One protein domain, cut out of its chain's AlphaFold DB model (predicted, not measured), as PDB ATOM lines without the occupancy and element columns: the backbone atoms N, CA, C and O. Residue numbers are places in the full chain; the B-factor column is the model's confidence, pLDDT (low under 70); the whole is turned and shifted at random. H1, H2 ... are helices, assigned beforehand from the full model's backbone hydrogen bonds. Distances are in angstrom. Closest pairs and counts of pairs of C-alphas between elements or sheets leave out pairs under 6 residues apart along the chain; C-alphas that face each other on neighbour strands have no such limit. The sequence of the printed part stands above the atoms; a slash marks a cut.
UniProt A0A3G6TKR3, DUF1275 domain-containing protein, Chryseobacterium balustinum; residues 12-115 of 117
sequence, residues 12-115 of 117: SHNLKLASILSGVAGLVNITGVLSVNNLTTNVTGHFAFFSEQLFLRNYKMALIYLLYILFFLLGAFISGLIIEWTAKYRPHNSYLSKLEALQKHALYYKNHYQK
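AT A GLANCE: This is residues 12 to 115 of the 117 residues of the protein "DUF1275 domain-containing protein" of Chryseobacterium balustinum (UniProt A0A3G6TKR3). A helical hairpin, H2 folded back on the first part of H3, makes one end of an open, zigzag chain of helices; the rest of H3 and then H4 stick out as a long arm that makes the length, and H1 is held off to one side. The printed part has 104 residues with four named helices, H1 to H4 in order, and no named strand: all helix. It is extended, with a radius of gyration of the C-alphas of 24.7 A and spans of 81 by 37 by 17 A.

IN THESE COORDINATES: H1, residues 12 to 36, begins at C-alpha 12 (-74.235, 91.954, 141.093) and is 35.6 A long. H2 is residues 43 to 55, 18.6 A. H3, residues 59 to 89, is the longest, 44.3 A. H4, residues 96 to 113, 26.1 A, ends at C-alpha 113 (-108.454, 93.164, 103.048).

HOW THE PARTS SIT: H2 and H3 form a hairpin and touch, H3 with residues 59 to 72 alone; the closest C-alphas, of Phe 50 and Ala 62, are 4.8 A apart. They run opposite ways at a shallow tilt of 34 degrees, only just short of steep. H1 and H4 touch no helix. In H1, H2, H3 and H4 every O i to N i+4 pair is within hydrogen-bond range.

THE WHOLE: The farthest C-alphas, of Leu 56 and Lys 115, are 81.5 A apart. The printed part has no cut and no long link. Residues 89 to 100 and 113 to 115 have pLDDT under 70.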
ATOM      1  N   SER A  12     -74.133  91.411 139.735       77.06
ATOM      2  CA  SER A  12     -74.235  91.954 141.093       77.06
ATOM      3  C   SER A  12     -75.593  91.704 141.757       77.06
ATOM      4  O   SER A  12     -75.652  91.454 142.959       77.06
ATOM      5  N   HIS A  13     -76.695  91.724 141.000       76.56
ATOM      6  CA  HIS A  13     -78.033  91.457 141.534       76.56
ATOM      7  C   HIS A  13     -78.208  89.989 141.929       76.56
ATOM      8  O   HIS A  13     -78.798  89.698 142.967       76.56
ATOM      9  N   ASN A  14     -77.699  89.067 141.108       78.56
ATOM     10  CA  ASN A  14     -77.752  87.637 141.403       78.56
ATOM     11  C   ASN A  14     -76.815  87.279 142.557       78.56
ATOM     12  O   ASN A  14     -77.215  86.524 143.436       78.56
ATOM     13  N   LEU A  15     -75.622  87.879 142.601       83.12
ATOM     14  CA  LEU A  15     -74.672  87.694 143.695       83.12
ATOM     15  C   LEU A  15     -75.238  88.197 145.030       83.12
ATOM     16  O   LEU A  15     -75.139  87.495 146.029       83.12
ATOM     17  N   LYS A  16     -75.896  89.365 145.040       84.06
ATOM     18  CA  LYS A  16     -76.559  89.910 146.236       84.06
ATOM     19  C   LYS A  16     -77.706  89.021 146.721       84.06
ATOM     20  O   LYS A  16     -77.890  88.845 147.920       84.06
ATOM     21  N   LEU A  17     -78.485  88.454 145.801       85.06
ATOM     22  CA  LEU A  17     -79.559  87.528 146.160       85.06
ATOM     23  C   LEU A  17     -79.001  86.211 146.701       85.06
ATOM     24  O   LEU A  17     -79.473  85.731 147.724       85.06
ATOM     25  N   ALA A  18     -77.975  85.662 146.048       84.12
ATOM     26  CA  ALA A  18     -77.313  84.437 146.473       84.12
ATOM     27  C   ALA A  18     -76.649  84.588 147.849       84.12
ATOM     28  O   ALA A  18     -76.787  83.694 148.680       84.12
ATOM     29  N   SER A  19     -75.988  85.718 148.124       90.38
ATOM     30  CA  SER A  19     -75.340  85.959 149.418       90.38
ATOM     31  C   SER A  19     -76.348  86.088 150.557       90.38
ATOM     32  O   SER A  19     -76.155  85.471 151.602       90.38
ATOM     33  N   ILE A  20     -77.457  86.808 150.350       91.31
ATOM     34  CA  ILE A  20     -78.534  86.913 151.346       91.31
ATOM     35  C   ILE A  20     -79.167  85.540 151.586       91.31
ATOM     36  O   ILE A  20     -79.326  85.133 152.734       91.31
ATOM     37  N   LEU A  21     -79.488  84.799 150.522       86.94
ATOM     38  CA  LEU A  21     -80.133  83.491 150.637       86.94
ATOM     39  C   LEU A  21     -79.224  82.470 151.339       86.94
ATOM     40  O   LEU A  21     -79.675  81.760 152.233       86.94
ATOM     41  N   SER A  22     -77.937  82.438 150.980       87.88
ATOM     42  CA  SER A  22     -76.935  81.579 151.620       87.88
ATOM     43  C   SER A  22     -76.681  81.977 153.075       87.88
ATOM     44  O   SER A  22     -76.502  81.102 153.918       87.88
ATOM     45  N   GLY A  23     -76.676  83.276 153.385       91.25
ATOM     46  CA  GLY A  23     -76.502  83.778 154.747       91.25
ATOM     47  C   GLY A  23     -77.670  83.396 155.653       91.25
ATOM     48  O   GLY A  23     -77.459  82.833 156.725       91.25
ATOM     49  N   VAL A  24     -78.906  83.621 155.195       87.75
ATOM     50  CA  VAL A  24     -80.116  83.213 155.925       87.75
ATOM     51  C   VAL A  24     -80.156  81.694 156.100       87.75
ATOM     52  O   VAL A  24     -80.411  81.223 157.204       87.75
ATOM     53  N   ALA A  25     -79.837  80.921 155.057       86.38
ATOM     54  CA  ALA A  25     -79.774  79.462 155.149       86.38
ATOM     55  C   ALA A  25     -78.734  78.985 156.180       86.38
ATOM     56  O   ALA A  25     -79.022  78.083 156.965       86.38
ATOM     57  N   GLY A  26     -77.550  79.605 156.219       85.12
ATOM     58  CA  GLY A  26     -76.504  79.292 157.197       85.12
ATOM     59  C   GLY A  26     -76.909  79.621 158.635       85.12
ATOM     60  O   GLY A  26     -76.755  78.776 159.516       85.12
ATOM     61  N   LEU A  27     -77.484  80.807 158.864       89.12
ATOM     62  CA  LEU A  27     -77.963  81.239 160.184       89.12
ATOM     63  C   LEU A  27     -79.065  80.324 160.722       89.12
ATOM     64  O   LEU A  27     -78.980  79.844 161.847       89.12
ATOM     65  N   VAL A  28     -80.071  80.015 159.902       85.44
ATOM     66  CA  VAL A  28     -81.163  79.117 160.301       85.44
ATOM     67  C   VAL A  28     -80.641  77.714 160.631       85.44
ATOM     68  O   VAL A  28     -81.136  77.076 161.563       85.44
ATOM     69  N   ASN A  29     -79.621  77.234 159.914       85.38
ATOM     70  CA  ASN A  29     -79.043  75.916 160.161       85.38
ATOM     71  C   ASN A  29     -78.229  75.876 161.468       85.38
ATOM     72  O   ASN A  29     -78.427  74.971 162.277       85.38
ATOM     73  N   ILE A  30     -77.370  76.873 161.724       87.00
ATOM     74  CA  ILE A  30     -76.564  76.915 162.958       87.00
ATOM     75  C   ILE A  30     -77.422  77.186 164.196       87.00
ATOM     76  O   ILE A  30     -77.225  76.541 165.221       87.00
ATOM     77  N   THR A  31     -78.420  78.071 164.110       85.88
ATOM     78  CA  THR A  31     -79.368  78.299 165.210       85.88
ATOM     79  C   THR A  31     -80.180  77.039 165.505       85.88
ATOM     80  O   THR A  31     -80.417  76.731 166.669       85.88
ATOM     81  N   GLY A  32     -80.550  76.270 164.476       83.31
ATOM     82  CA  GLY A  32     -81.176  74.958 164.641       83.31
ATOM     83  C   GLY A  32     -80.296  73.983 165.421       83.31
ATOM     84  O   GLY A  32     -80.732  73.411 166.421       83.31
ATOM     85  N   VAL A  33     -79.027  73.859 165.032       84.75
ATOM     86  CA  VAL A  33     -78.073  72.994 165.742       84.75
ATOM     87  C   VAL A  33     -77.873  73.460 167.183       84.75
ATOM     88  O   VAL A  33     -77.942  72.644 168.092       84.75
ATOM     89  N   LEU A  34     -77.692  74.756 167.426       85.19
ATOM     90  CA  LEU A  34     -77.460  75.273 168.778       85.19
ATOM     91  C   LEU A  34     -78.698  75.182 169.682       85.19
ATOM     92  O   LEU A  34     -78.555  74.987 170.885       85.19
ATOM     93  N   SER A  35     -79.907  75.322 169.130       82.75
ATOM     94  CA  SER A  35     -81.144  75.327 169.919       82.75
ATOM     95  C   SER A  35     -81.725  73.936 170.153       82.75
ATOM     96  O   SER A  35     -82.313  73.704 171.206       82.75
ATOM     97  N   VAL A  36     -81.645  73.040 169.165       78.62
ATOM     98  CA  VAL A  36     -82.320  71.729 169.198       78.62
ATOM     99  C   VAL A  36     -81.398  70.564 168.821       78.62
ATOM    100  O   VAL A  36     -81.878  69.457 168.573       78.62
ATOM    101  N   ASN A  37     -80.077  70.791 168.784       79.44
ATOM    102  CA  ASN A  37     -79.046  69.803 168.428       79.44
ATOM    103  C   ASN A  37     -79.273  69.115 167.072       79.44
ATOM    104  O   ASN A  37     -78.794  68.008 166.850       79.44
ATOM    105  N   ASN A  38     -80.001  69.758 166.151       74.88
ATOM    106  CA  ASN A  38     -80.352  69.172 164.861       74.88
ATOM    107  C   ASN A  38     -80.282  70.181 163.714       74.88
ATOM    108  O   ASN A  38     -80.641  71.350 163.848       74.88
ATOM    109  N   LEU A  39     -79.853  69.686 162.551       74.81
ATOM    110  CA  LEU A  39     -79.822  70.450 161.307       74.81
ATOM    111  C   LEU A  39     -81.249  70.615 160.770       74.81
ATOM    112  O   LEU A  39     -81.875  69.649 160.327       74.81
ATOM    113  N   THR A  40     -81.745  71.851 160.737       74.31
ATOM    114  CA  THR A  40     -83.093  72.197 160.238       74.31
ATOM    115  C   THR A  40     -83.260  71.953 158.736       74.31
ATOM    116  O   THR A  40     -84.376  71.859 158.234       74.31
ATOM    117  N   THR A  41     -82.150  71.803 158.012       76.88
ATOM    118  CA  THR A  41     -82.118  71.509 156.572       76.88
ATOM    119  C   THR A  41     -82.367  70.035 156.243       76.88
ATOM    120  O   THR A  41     -82.685  69.711 155.099       76.88
ATOM    121  N   ASN A  42     -82.264  69.126 157.219       81.12
ATOM    122  CA  ASN A  42     -82.387  67.687 156.989       81.12
ATOM    123  C   ASN A  42     -83.835  67.193 157.159       81.12
ATOM    124  O   ASN A  42     -84.143  66.389 158.041       81.12
ATOM    125  N   VAL A  43     -84.750  67.691 156.324       79.56
ATOM    126  CA  VAL A  43     -86.182  67.330 156.394       79.56
ATOM    127  C   VAL A  43     -86.405  65.838 156.120       79.56
ATOM    128  O   VAL A  43     -87.225  65.211 156.789       79.56
ATOM    129  N   THR A  44     -85.637  65.234 155.207       84.94
ATOM    130  CA  THR A  44     -85.717  63.791 154.916       84.94
ATOM    131  C   THR A  44     -85.385  62.945 156.147       84.94
ATOM    132  O   THR A  44     -86.075  61.964 156.421       84.94
ATOM    133  N   GLY A  45     -84.385  63.352 156.935       84.50
ATOM    134  CA  GLY A  45     -84.056  62.716 158.210       84.50
ATOM    135  C   GLY A  45     -85.174  62.858 159.243       84.50
ATOM    136  O   GLY A  45     -85.532  61.879 159.887       84.50
ATOM    137  N   HIS A  46     -85.801  64.036 159.349       86.88
ATOM    138  CA  HIS A  46     -86.951  64.235 160.245       86.88
ATOM    139  C   HIS A  46     -88.142  63.338 159.863       86.88
ATOM    140  O   HIS A  46     -88.842  62.851 160.747       86.88
ATOM    141  N   PHE A  47     -88.349  63.058 158.571       87.81
ATOM    142  CA  PHE A  47     -89.367  62.103 158.118       87.81
ATOM    143  C   PHE A  47     -89.019  60.649 158.470       87.81
ATOM    144  O   PHE A  47     -89.890  59.897 158.908       87.81
ATOM    145  N   ALA A  48     -87.748  60.258 158.340       88.69
ATOM    146  CA  ALA A  48     -87.287  58.939 158.768       88.69
ATOM    147  C   ALA A  48     -87.479  58.741 160.284       88.69
ATOM    148  O   ALA A  48     -88.086  57.752 160.697       88.69
ATOM    149  N   PHE A  49     -87.068  59.718 161.100       87.25
ATOM    150  CA  PHE A  49     -87.274  59.683 162.551       87.25
ATOM    151  C   PHE A  49     -88.754  59.711 162.935       87.25
ATOM    152  O   PHE A  49     -89.155  59.009 163.857       87.25
ATOM    153  N   PHE A  50     -89.599  60.456 162.217       91.06
ATOM    154  CA  PHE A  50     -91.049  60.398 162.412       91.06
ATOM    155  C   PHE A  50     -91.585  58.968 162.257       91.06
ATOM    156  O   PHE A  50     -92.272  58.471 163.151       91.06
ATOM    157  N   SER A  51     -91.241  58.294 161.154       89.94
ATOM    158  CA  SER A  51     -91.684  56.922 160.882       89.94
ATOM    159  C   SER A  51     -91.154  55.928 161.920       89.94
ATOM    160  O   SER A  51     -91.880  55.027 162.339       89.94
ATOM    161  N   GLU A  52     -89.906  56.091 162.355       91.38
ATOM    162  CA  GLU A  52     -89.291  55.255 163.386       91.38
ATOM    163  C   GLU A  52     -89.973  55.437 164.749       91.38
ATOM    164  O   GLU A  52     -90.382  54.462 165.377       91.38
ATOM    165  N   GLN A  53     -90.168  56.679 165.201       89.75
ATOM    166  CA  GLN A  53     -90.814  56.961 166.488       89.75
ATOM    167  C   GLN A  53     -92.286  56.529 166.501       89.75
ATOM    168  O   GLN A  53     -92.799  56.121 167.545       89.75
ATOM    169  N   LEU A  54     -92.956  56.565 165.344       92.06
ATOM    170  CA  LEU A  54     -94.300  56.022 165.179       92.06
ATOM    171  C   LEU A  54     -94.315  54.497 165.366       92.06
ATOM    172  O   LEU A  54     -95.178  53.978 166.075       92.06
ATOM    173  N   PHE A  55     -93.334  53.790 164.797       93.62
ATOM    174  CA  PHE A  55     -93.173  52.344 164.977       93.62
ATOM    175  C   PHE A  55     -92.854  51.974 166.432       93.62
ATOM    176  O   PHE A  55     -93.454  51.056 166.990       93.62
ATOM    177  N   LEU A  56     -91.988  52.750 167.090       94.06
ATOM    178  CA  LEU A  56     -91.629  52.590 168.503       94.06
ATOM    179  C   LEU A  56     -92.751  53.009 169.479       94.06
ATOM    180  O   LEU A  56     -92.544  52.987 170.692       94.06
ATOM    181  N   ARG A  57     -93.940  53.395 168.982       90.88
ATOM    182  CA  ARG A  57     -95.087  53.913 169.762       90.88
ATOM    183  C   ARG A  57     -94.759  55.138 170.627       90.88
ATOM    184  O   ARG A  57     -95.501  55.469 171.555       90.88
ATOM    185  N   ASN A  58     -93.686  55.856 170.310       89.75
ATOM    186  CA  ASN A  58     -93.317  57.090 170.987       89.75
ATOM    187  C   ASN A  58     -94.002  58.288 170.318       89.75
ATOM    188  O   ASN A  58     -93.388  59.108 169.631       89.75
ATOM    189  N   TYR A  59     -95.312  58.393 170.538       90.38
ATOM    190  CA  TYR A  59     -96.152  59.402 169.891       90.38
ATOM    191  C   TYR A  59     -95.738  60.844 170.209       90.38
ATOM    192  O   TYR A  59     -95.964  61.731 169.391       90.38
ATOM    193  N   LYS A  60     -95.100  61.087 171.361       91.56
ATOM    194  CA  LYS A  60     -94.618  62.424 171.738       91.56
ATOM    195  C   LYS A  60     -93.550  62.922 170.767       91.56
ATOM    196  O   LYS A  60     -93.685  64.015 170.223       91.56
ATOM    197  N   MET A  61     -92.522  62.111 170.518       85.81
ATOM    198  CA  MET A  61     -91.447  62.476 169.591       85.81
ATOM    199  C   MET A  61     -91.922  62.452 168.138       85.81
ATOM    200  O   MET A  61     -91.585  63.353 167.373       85.81
ATOM    201  N   ALA A  62     -92.777  61.491 167.775       89.12
ATOM    202  CA  ALA A  62     -93.394  61.462 166.451       89.12
ATOM    203  C   ALA A  62     -94.170  62.762 166.154       89.12
ATOM    204  O   ALA A  62     -94.029  63.330 165.075       89.12
ATOM    205  N   LEU A  63     -94.928  63.295 167.119       91.25
ATOM    206  CA  LEU A  63     -95.662  64.550 166.943       91.25
ATOM    207  C   LEU A  63     -94.727  65.750 166.725       91.25
ATOM    208  O   LEU A  63     -95.012  66.592 165.877       91.25
ATOM    209  N   ILE A  64     -93.591  65.811 167.424       89.50
ATOM    210  CA  ILE A  64     -92.586  66.871 167.230       89.50
ATOM    211  C   ILE A  64     -92.017  66.825 165.804       89.50
ATOM    212  O   ILE A  64     -91.991  67.847 165.116       89.50
ATOM    213  N   TYR A  65     -91.615  65.644 165.325       88.19
ATOM    214  CA  TYR A  65     -91.117  65.488 163.954       88.19
ATOM    215  C   TYR A  65     -92.183  65.810 162.901       88.19
ATOM    216  O   TYR A  65     -91.885  66.471 161.905       88.19
ATOM    217  N   LEU A  66     -93.437  65.423 163.148       90.00
ATOM    218  CA  LEU A  66     -94.565  65.758 162.284       90.00
ATOM    219  C   LEU A  66     -94.779  67.275 162.178       90.00
ATOM    220  O   LEU A  66     -94.998  67.785 161.079       90.00
ATOM    221  N   LEU A  67     -94.673  68.005 163.293       89.94
ATOM    222  CA  LEU A  67     -94.768  69.466 163.292       89.94
ATOM    223  C   LEU A  67     -93.661  70.097 162.443       89.94
ATOM    224  O   LEU A  67     -93.962  70.963 161.621       89.94
ATOM    225  N   TYR A  68     -92.409  69.641 162.563       87.56
ATOM    226  CA  TYR A  68     -91.317  70.139 161.715       87.56
ATOM    227  C   TYR A  68     -91.619  69.978 160.219       87.56
ATOM    228  O   TYR A  68     -91.443  70.921 159.446       87.56
ATOM    229  N   ILE A  69     -92.127  68.811 159.816       89.19
ATOM    230  CA  ILE A  69     -92.499  68.528 158.423       89.19
ATOM    231  C   ILE A  69     -93.644  69.442 157.966       89.19
ATOM    232  O   ILE A  69     -93.602  69.986 156.861       89.19
ATOM    233  N   LEU A  70     -94.653  69.651 158.816       91.19
ATOM    234  CA  LEU A  70     -95.816  70.471 158.484       91.19
ATOM    235  C   LEU A  70     -95.449  71.952 158.314       91.19
ATOM    236  O   LEU A  70     -95.874  72.579 157.345       91.19
ATOM    237  N   PHE A  71     -94.626  72.505 159.211       89.88
ATOM    238  CA  PHE A  71     -94.135  73.881 159.093       89.88
ATOM    239  C   PHE A  71     -93.267  74.072 157.845       89.88
ATOM    240  O   PHE A  71     -93.389  75.096 157.169       89.88
ATOM    241  N   PHE A  72     -92.442  73.080 157.495       86.31
ATOM    242  CA  PHE A  72     -91.683  73.103 156.246       86.31
ATOM    243  C   PHE A  72     -92.608  73.129 155.021       86.31
ATOM    244  O   PHE A  72     -92.435  73.971 154.137       86.31
ATOM    245  N   LEU A  73     -93.619  72.254 154.985       90.31
ATOM    246  CA  LEU A  73     -94.588  72.195 153.891       90.31
ATOM    247  C   LEU A  73     -95.364  73.510 153.754       90.31
ATOM    248  O   LEU A  73     -95.488  74.037 152.650       90.31
ATOM    249  N   LEU A  74     -95.844  74.063 154.870       92.06
ATOM    250  CA  LEU A  74     -96.565  75.331 154.890       92.06
ATOM    251  C   LEU A  74     -95.678  76.483 154.397       92.06
ATOM    252  O   LEU A  74     -96.117  77.290 153.582       92.06
ATOM    253  N   GLY A  75     -94.416  76.535 154.831       88.00
ATOM    254  CA  GLY A  75     -93.451  77.532 154.366       88.00
ATOM    255  C   GLY A  75     -93.167  77.425 152.865       88.00
ATOM    256  O   GLY A  75     -93.185  78.436 152.159       88.00
ATOM    257  N   ALA A  76     -92.965  76.206 152.354       88.38
ATOM    258  CA  ALA A  76     -92.780  75.954 150.925       88.38
ATOM    259  C   ALA A  76     -94.024  76.346 150.114       88.38
ATOM    260  O   ALA A  76     -93.906  76.977 149.062       88.38
ATOM    261  N   PHE A  77     -95.214  76.037 150.633       91.50
ATOM    262  CA  PHE A  77     -96.487  76.399 150.023       91.50
ATOM    263  C   PHE A  77     -96.683  77.917 149.967       91.50
ATOM    264  O   PHE A  77     -96.930  78.456 148.892       91.50
ATOM    265  N   ILE A  78     -96.500  78.625 151.087       92.38
ATOM    266  CA  ILE A  78     -96.614  80.091 151.152       92.38
ATOM    267  C   ILE A  78     -95.599  80.754 150.216       92.38
ATOM    268  O   ILE A  78     -95.959  81.660 149.469       92.38
ATOM    269  N   SER A  79     -94.347  80.289 150.205       89.31
ATOM    270  CA  SER A  79     -93.321  80.793 149.284       89.31
ATOM    271  C   SER A  79     -93.737  80.601 147.821       89.31
ATOM    272  O   SER A  79     -93.670  81.541 147.028       89.31
ATOM    273  N   GLY A  80     -94.259  79.418 147.476       88.06
ATOM    274  CA  GLY A  80     -94.814  79.130 146.154       88.06
ATOM    275  C   GLY A  80     -95.973  80.056 145.782       88.06
ATOM    276  O   GLY A  80     -95.969  80.629 144.693       88.06
ATOM    277  N   LEU A  81     -96.916  80.279 146.706       90.19
ATOM    278  CA  LEU A  81     -98.017  81.223 146.508       90.19
ATOM    279  C   LEU A  81     -97.505  82.645 146.267       90.19
ATOM    280  O   LEU A  81     -97.966  83.299 145.340       90.19
ATOM    281  N   ILE A  82     -96.536  83.123 147.052       88.62
ATOM    282  CA  ILE A  82     -95.956  84.466 146.891       88.62
ATOM    283  C   ILE A  82     -95.262  84.605 145.529       88.62
ATOM    284  O   ILE A  82     -95.408  85.641 144.874       88.62
ATOM    285  N   ILE A  83     -94.526  83.581 145.085       84.88
ATOM    286  CA  ILE A  83     -93.870  83.565 143.770       84.88
ATOM    287  C   ILE A  83     -94.914  83.663 142.653       84.88
ATOM    288  O   ILE A  83     -94.784  84.523 141.780       84.88
ATOM    289  N   GLU A  84     -95.961  82.839 142.703       83.69
ATOM    290  CA  GLU A  84     -97.035  82.828 141.703       83.69
ATOM    291  C   GLU A  84     -97.803  84.160 141.696       83.69
ATOM    292  O   GLU A  84     -98.066  84.754 140.648       83.69
ATOM    293  N   TRP A  85     -98.094  84.699 142.881       84.56
ATOM    294  CA  TRP A  85     -98.817  85.958 143.031       84.56
ATOM    295  C   TRP A  85     -98.005  87.149 142.513       84.56
ATOM    296  O   TRP A  85     -98.528  88.006 141.795       84.56
ATOM    297  N   THR A  86     -96.698  87.165 142.788       81.75
ATOM    298  CA  THR A  86     -95.767  88.168 142.257       81.75
ATOM    299  C   THR A  86     -95.628  88.050 140.739       81.75
ATOM    300  O   THR A  86     -95.587  89.070 140.050       81.75
ATOM    301  N   ALA A  87     -95.598  86.830 140.192       77.81
ATOM    302  CA  ALA A  87     -95.557  86.601 138.749       77.81
ATOM    303  C   ALA A  87     -96.826  87.110 138.042       77.81
ATOM    304  O   ALA A  87     -96.734  87.651 136.937       77.81
ATOM    305  N   LYS A  88     -97.993  87.006 138.695       74.56
ATOM    306  CA  LYS A  88     -99.278  87.496 138.176       74.56
ATOM    307  C   LYS A  88     -99.366  89.026 138.120       74.56
ATOM    308  O   LYS A  88     -99.872  89.560 137.137       74.56
ATOM    309  N   TYR A  89     -98.870  89.738 139.137       69.88
ATOM    310  CA  TYR A  89     -98.957  91.210 139.199       69.88
ATOM    311  C   TYR A  89     -97.764  91.952 138.605       69.88
ATOM    312  O   TYR A  89     -97.875  93.123 138.247       69.88
ATOM    313  N   ARG A  90     -96.617  91.285 138.475       61.84
ATOM    314  CA  ARG A  90     -95.439  91.809 137.785       61.84
ATOM    315  C   ARG A  90     -95.098  90.879 136.621       61.84
ATOM    316  O   ARG A  90     -94.049  90.231 136.651       61.84
ATOM    317  N   PRO A  91     -95.965  90.790 135.593       54.59
ATOM    318  CA  PRO A  91     -95.696  89.940 134.451       54.59
ATOM    319  C   PRO A  91     -94.449  90.482 133.751       54.59
ATOM    320  O   PRO A  91     -94.500  91.431 132.973       54.59
ATOM    321  N   HIS A  92     -93.294  89.864 134.000       57.97
ATOM    322  CA  HIS A  92     -92.089  90.050 133.195       57.97
ATOM    323  C   HIS A  92     -92.271  89.298 131.865       57.97
ATOM    324  O   HIS A  92     -91.475  88.447 131.476       57.97
ATOM    325  N   ASN A  93     -93.387  89.574 131.188       49.75
ATOM    326  CA  ASN A  93     -93.804  88.917 129.967       49.75
ATOM    327  C   ASN A  93     -93.565  89.847 128.790       49.75
ATOM    328  O   ASN A  93     -94.490  90.352 128.165       49.75
ATOM    329  N   SER A  94     -92.294  89.958 128.407       52.91
ATOM    330  CA  SER A  94     -91.918  90.438 127.073       52.91
ATOM    331  C   SER A  94     -92.467  89.545 125.941       52.91
ATOM    332  O   SER A  94     -92.338  89.905 124.776       52.91
ATOM    333  N   TYR A  95     -93.049  88.380 126.263       56.06
ATOM    334  CA  TYR A  95     -93.594  87.418 125.298       56.06
ATOM    335  C   TYR A  95     -95.122  87.488 125.139       56.06
ATOM    336  O   TYR A  95     -95.587  87.419 124.006       56.06
ATOM    337  N   LEU A  96     -95.904  87.670 126.218       55.44
ATOM    338  CA  LEU A  96     -97.370  87.804 126.091       55.44
ATOM    339  C   LEU A  96     -97.757  89.106 125.387       55.44
ATOM    340  O   LEU A  96     -98.593  89.076 124.491       55.44
ATOM    341  N   SER A  97     -97.081  90.216 125.703       56.25
ATOM    342  CA  SER A  97     -97.317  91.488 125.009       56.25
ATOM    343  C   SER A  97     -97.035  91.390 123.507       56.25
ATOM    344  O   SER A  97     -97.730  91.999 122.697       56.25
ATOM    345  N   LYS A  98     -96.044  90.578 123.117       57.16
ATOM    346  CA  LYS A  98     -95.671  90.369 121.715       57.16
ATOM    347  C   LYS A  98     -96.663  89.475 120.970       57.16
ATOM    348  O   LYS A  98     -96.928  89.730 119.800       57.16
ATOM    349  N   LEU A  99     -97.214  88.458 121.637       61.75
ATOM    350  CA  LEU A  99     -98.200  87.550 121.050       61.75
ATOM    351  C   LEU A  99     -99.555  88.246 120.843       61.75
ATOM    352  O   LEU A  99    -100.133  88.138 119.764       61.75
ATOM    353  N   GLU A 100    -100.007  89.039 121.819       69.31
ATOM    354  CA  GLU A 100    -101.220  89.857 121.682       69.31
ATOM    355  C   GLU A 100    -101.073  90.932 120.594       69.31
ATOM    356  O   GLU A 100    -102.004  91.162 119.822       69.31
ATOM    357  N   ALA A 101     -99.901  91.571 120.483       71.31
ATOM    358  CA  ALA A 101     -99.626  92.537 119.417       71.31
ATOM    359  C   ALA A 101     -99.652  91.885 118.023       71.31
ATOM    360  O   ALA A 101    -100.232  92.448 117.097       71.31
ATOM    361  N   LEU A 102     -99.086  90.681 117.879       73.75
ATOM    362  CA  LEU A 102     -99.130  89.906 116.633       73.75
ATOM    363  C   LEU A 102    -100.555  89.478 116.266       73.75
ATOM    364  O   LEU A 102    -100.944  89.612 115.107       73.75
ATOM    365  N   GLN A 103    -101.359  89.031 117.235       77.88
ATOM    366  CA  GLN A 103    -102.768  88.705 116.991       77.88
ATOM    367  C   GLN A 103    -103.580  89.937 116.578       77.88
ATOM    368  O   GLN A 103    -104.355  89.862 115.625       77.88
ATOM    369  N   LYS A 104    -103.373  91.085 117.237       78.44
ATOM    370  CA  LYS A 104    -104.017  92.354 116.855       78.44
ATOM    371  C   LYS A 104    -103.607  92.801 115.452       78.44
ATOM    372  O   LYS A 104    -104.465  93.222 114.682       78.44
ATOM    373  N   HIS A 105    -102.332  92.661 115.092       78.50
ATOM    374  CA  HIS A 105    -101.842  93.002 113.755       78.50
ATOM    375  C   HIS A 105    -102.409  92.068 112.672       78.50
ATOM    376  O   HIS A 105    -102.797  92.529 111.601       78.50
ATOM    377  N   ALA A 106    -102.520  90.766 112.954       81.75
ATOM    378  CA  ALA A 106    -103.137  89.800 112.045       81.75
ATOM    379  C   ALA A 106    -104.640  90.076 111.835       81.75
ATOM    380  O   ALA A 106    -105.129  90.013 110.707       81.75
ATOM    381  N   LEU A 107    -105.366  90.442 112.898       81.38
ATOM    382  CA  LEU A 107    -106.772  90.865 112.823       81.38
ATOM    383  C   LEU A 107    -106.952  92.175 112.049       81.38
ATOM    384  O   LEU A 107    -107.878  92.283 111.248       81.38
ATOM    385  N   TYR A 108    -106.062  93.151 112.249       81.31
ATOM    386  CA  TYR A 108    -106.062  94.401 111.490       81.31
ATOM    387  C   TYR A 108    -105.885  94.145 109.990       81.31
ATOM    388  O   TYR A 108    -106.679  94.630 109.187       81.31
ATOM    389  N   TYR A 109    -104.906  93.314 109.616       77.94
ATOM    390  CA  TYR A 109    -104.675  92.944 108.219       77.94
ATOM    391  C   TYR A 109    -105.890  92.221 107.622       77.94
ATOM    392  O   TYR A 109    -106.372  92.601 106.559       77.94
ATOM    393  N   LYS A 110    -106.461  91.244 108.335       78.56
ATOM    394  CA  LYS A 110    -107.660  90.522 107.882       78.56
ATOM    395  C   LYS A 110    -108.852  91.458 107.630       78.56
ATOM    396  O   LYS A 110    -109.512  91.337 106.602       78.56
ATOM    397  N   ASN A 111    -109.096  92.416 108.526       77.56
ATOM    398  CA  ASN A 111    -110.191  93.381 108.384       77.56
ATOM    399  C   ASN A 111    -109.949  94.428 107.286       77.56
ATOM    400  O   ASN A 111    -110.915  94.950 106.732       77.56
ATOM    401  N   HIS A 112    -108.693  94.760 106.971       72.56
ATOM    402  CA  HIS A 112    -108.385  95.734 105.922       72.56
ATOM    403  C   HIS A 112    -108.571  95.144 104.515       72.56
ATOM    404  O   HIS A 112    -109.106  95.821 103.642       72.56
ATOM    405  N   TYR A 113    -108.241  93.862 104.323       61.47
ATOM    406  CA  TYR A 113    -108.454  93.164 103.048       61.47
ATOM    407  C   TYR A 113    -109.927  92.812 102.788       61.47
ATOM    408  O   TYR A 113    -110.357  92.829 101.642       61.47
ATOM    409  N   GLN A 114    -110.733  92.559 103.829       58.72
ATOM    410  CA  GLN A 114    -112.176  92.325 103.657       58.72
ATOM    411  C   GLN A 114    -112.990  93.578 103.297       58.72
ATOM    412  O   GLN A 114    -114.140  93.441 102.911       58.72
ATOM    413  N   LYS A 115    -112.430  94.789 103.421       59.38
ATOM    414  CA  LYS A 115    -113.104  96.043 103.032       59.38
ATOM    415  C   LYS A 115    -112.794  96.499 101.602       59.38
ATOM    416  O   LYS A 115    -113.311  97.529 101.185       59.38
TER     417      LYS A 115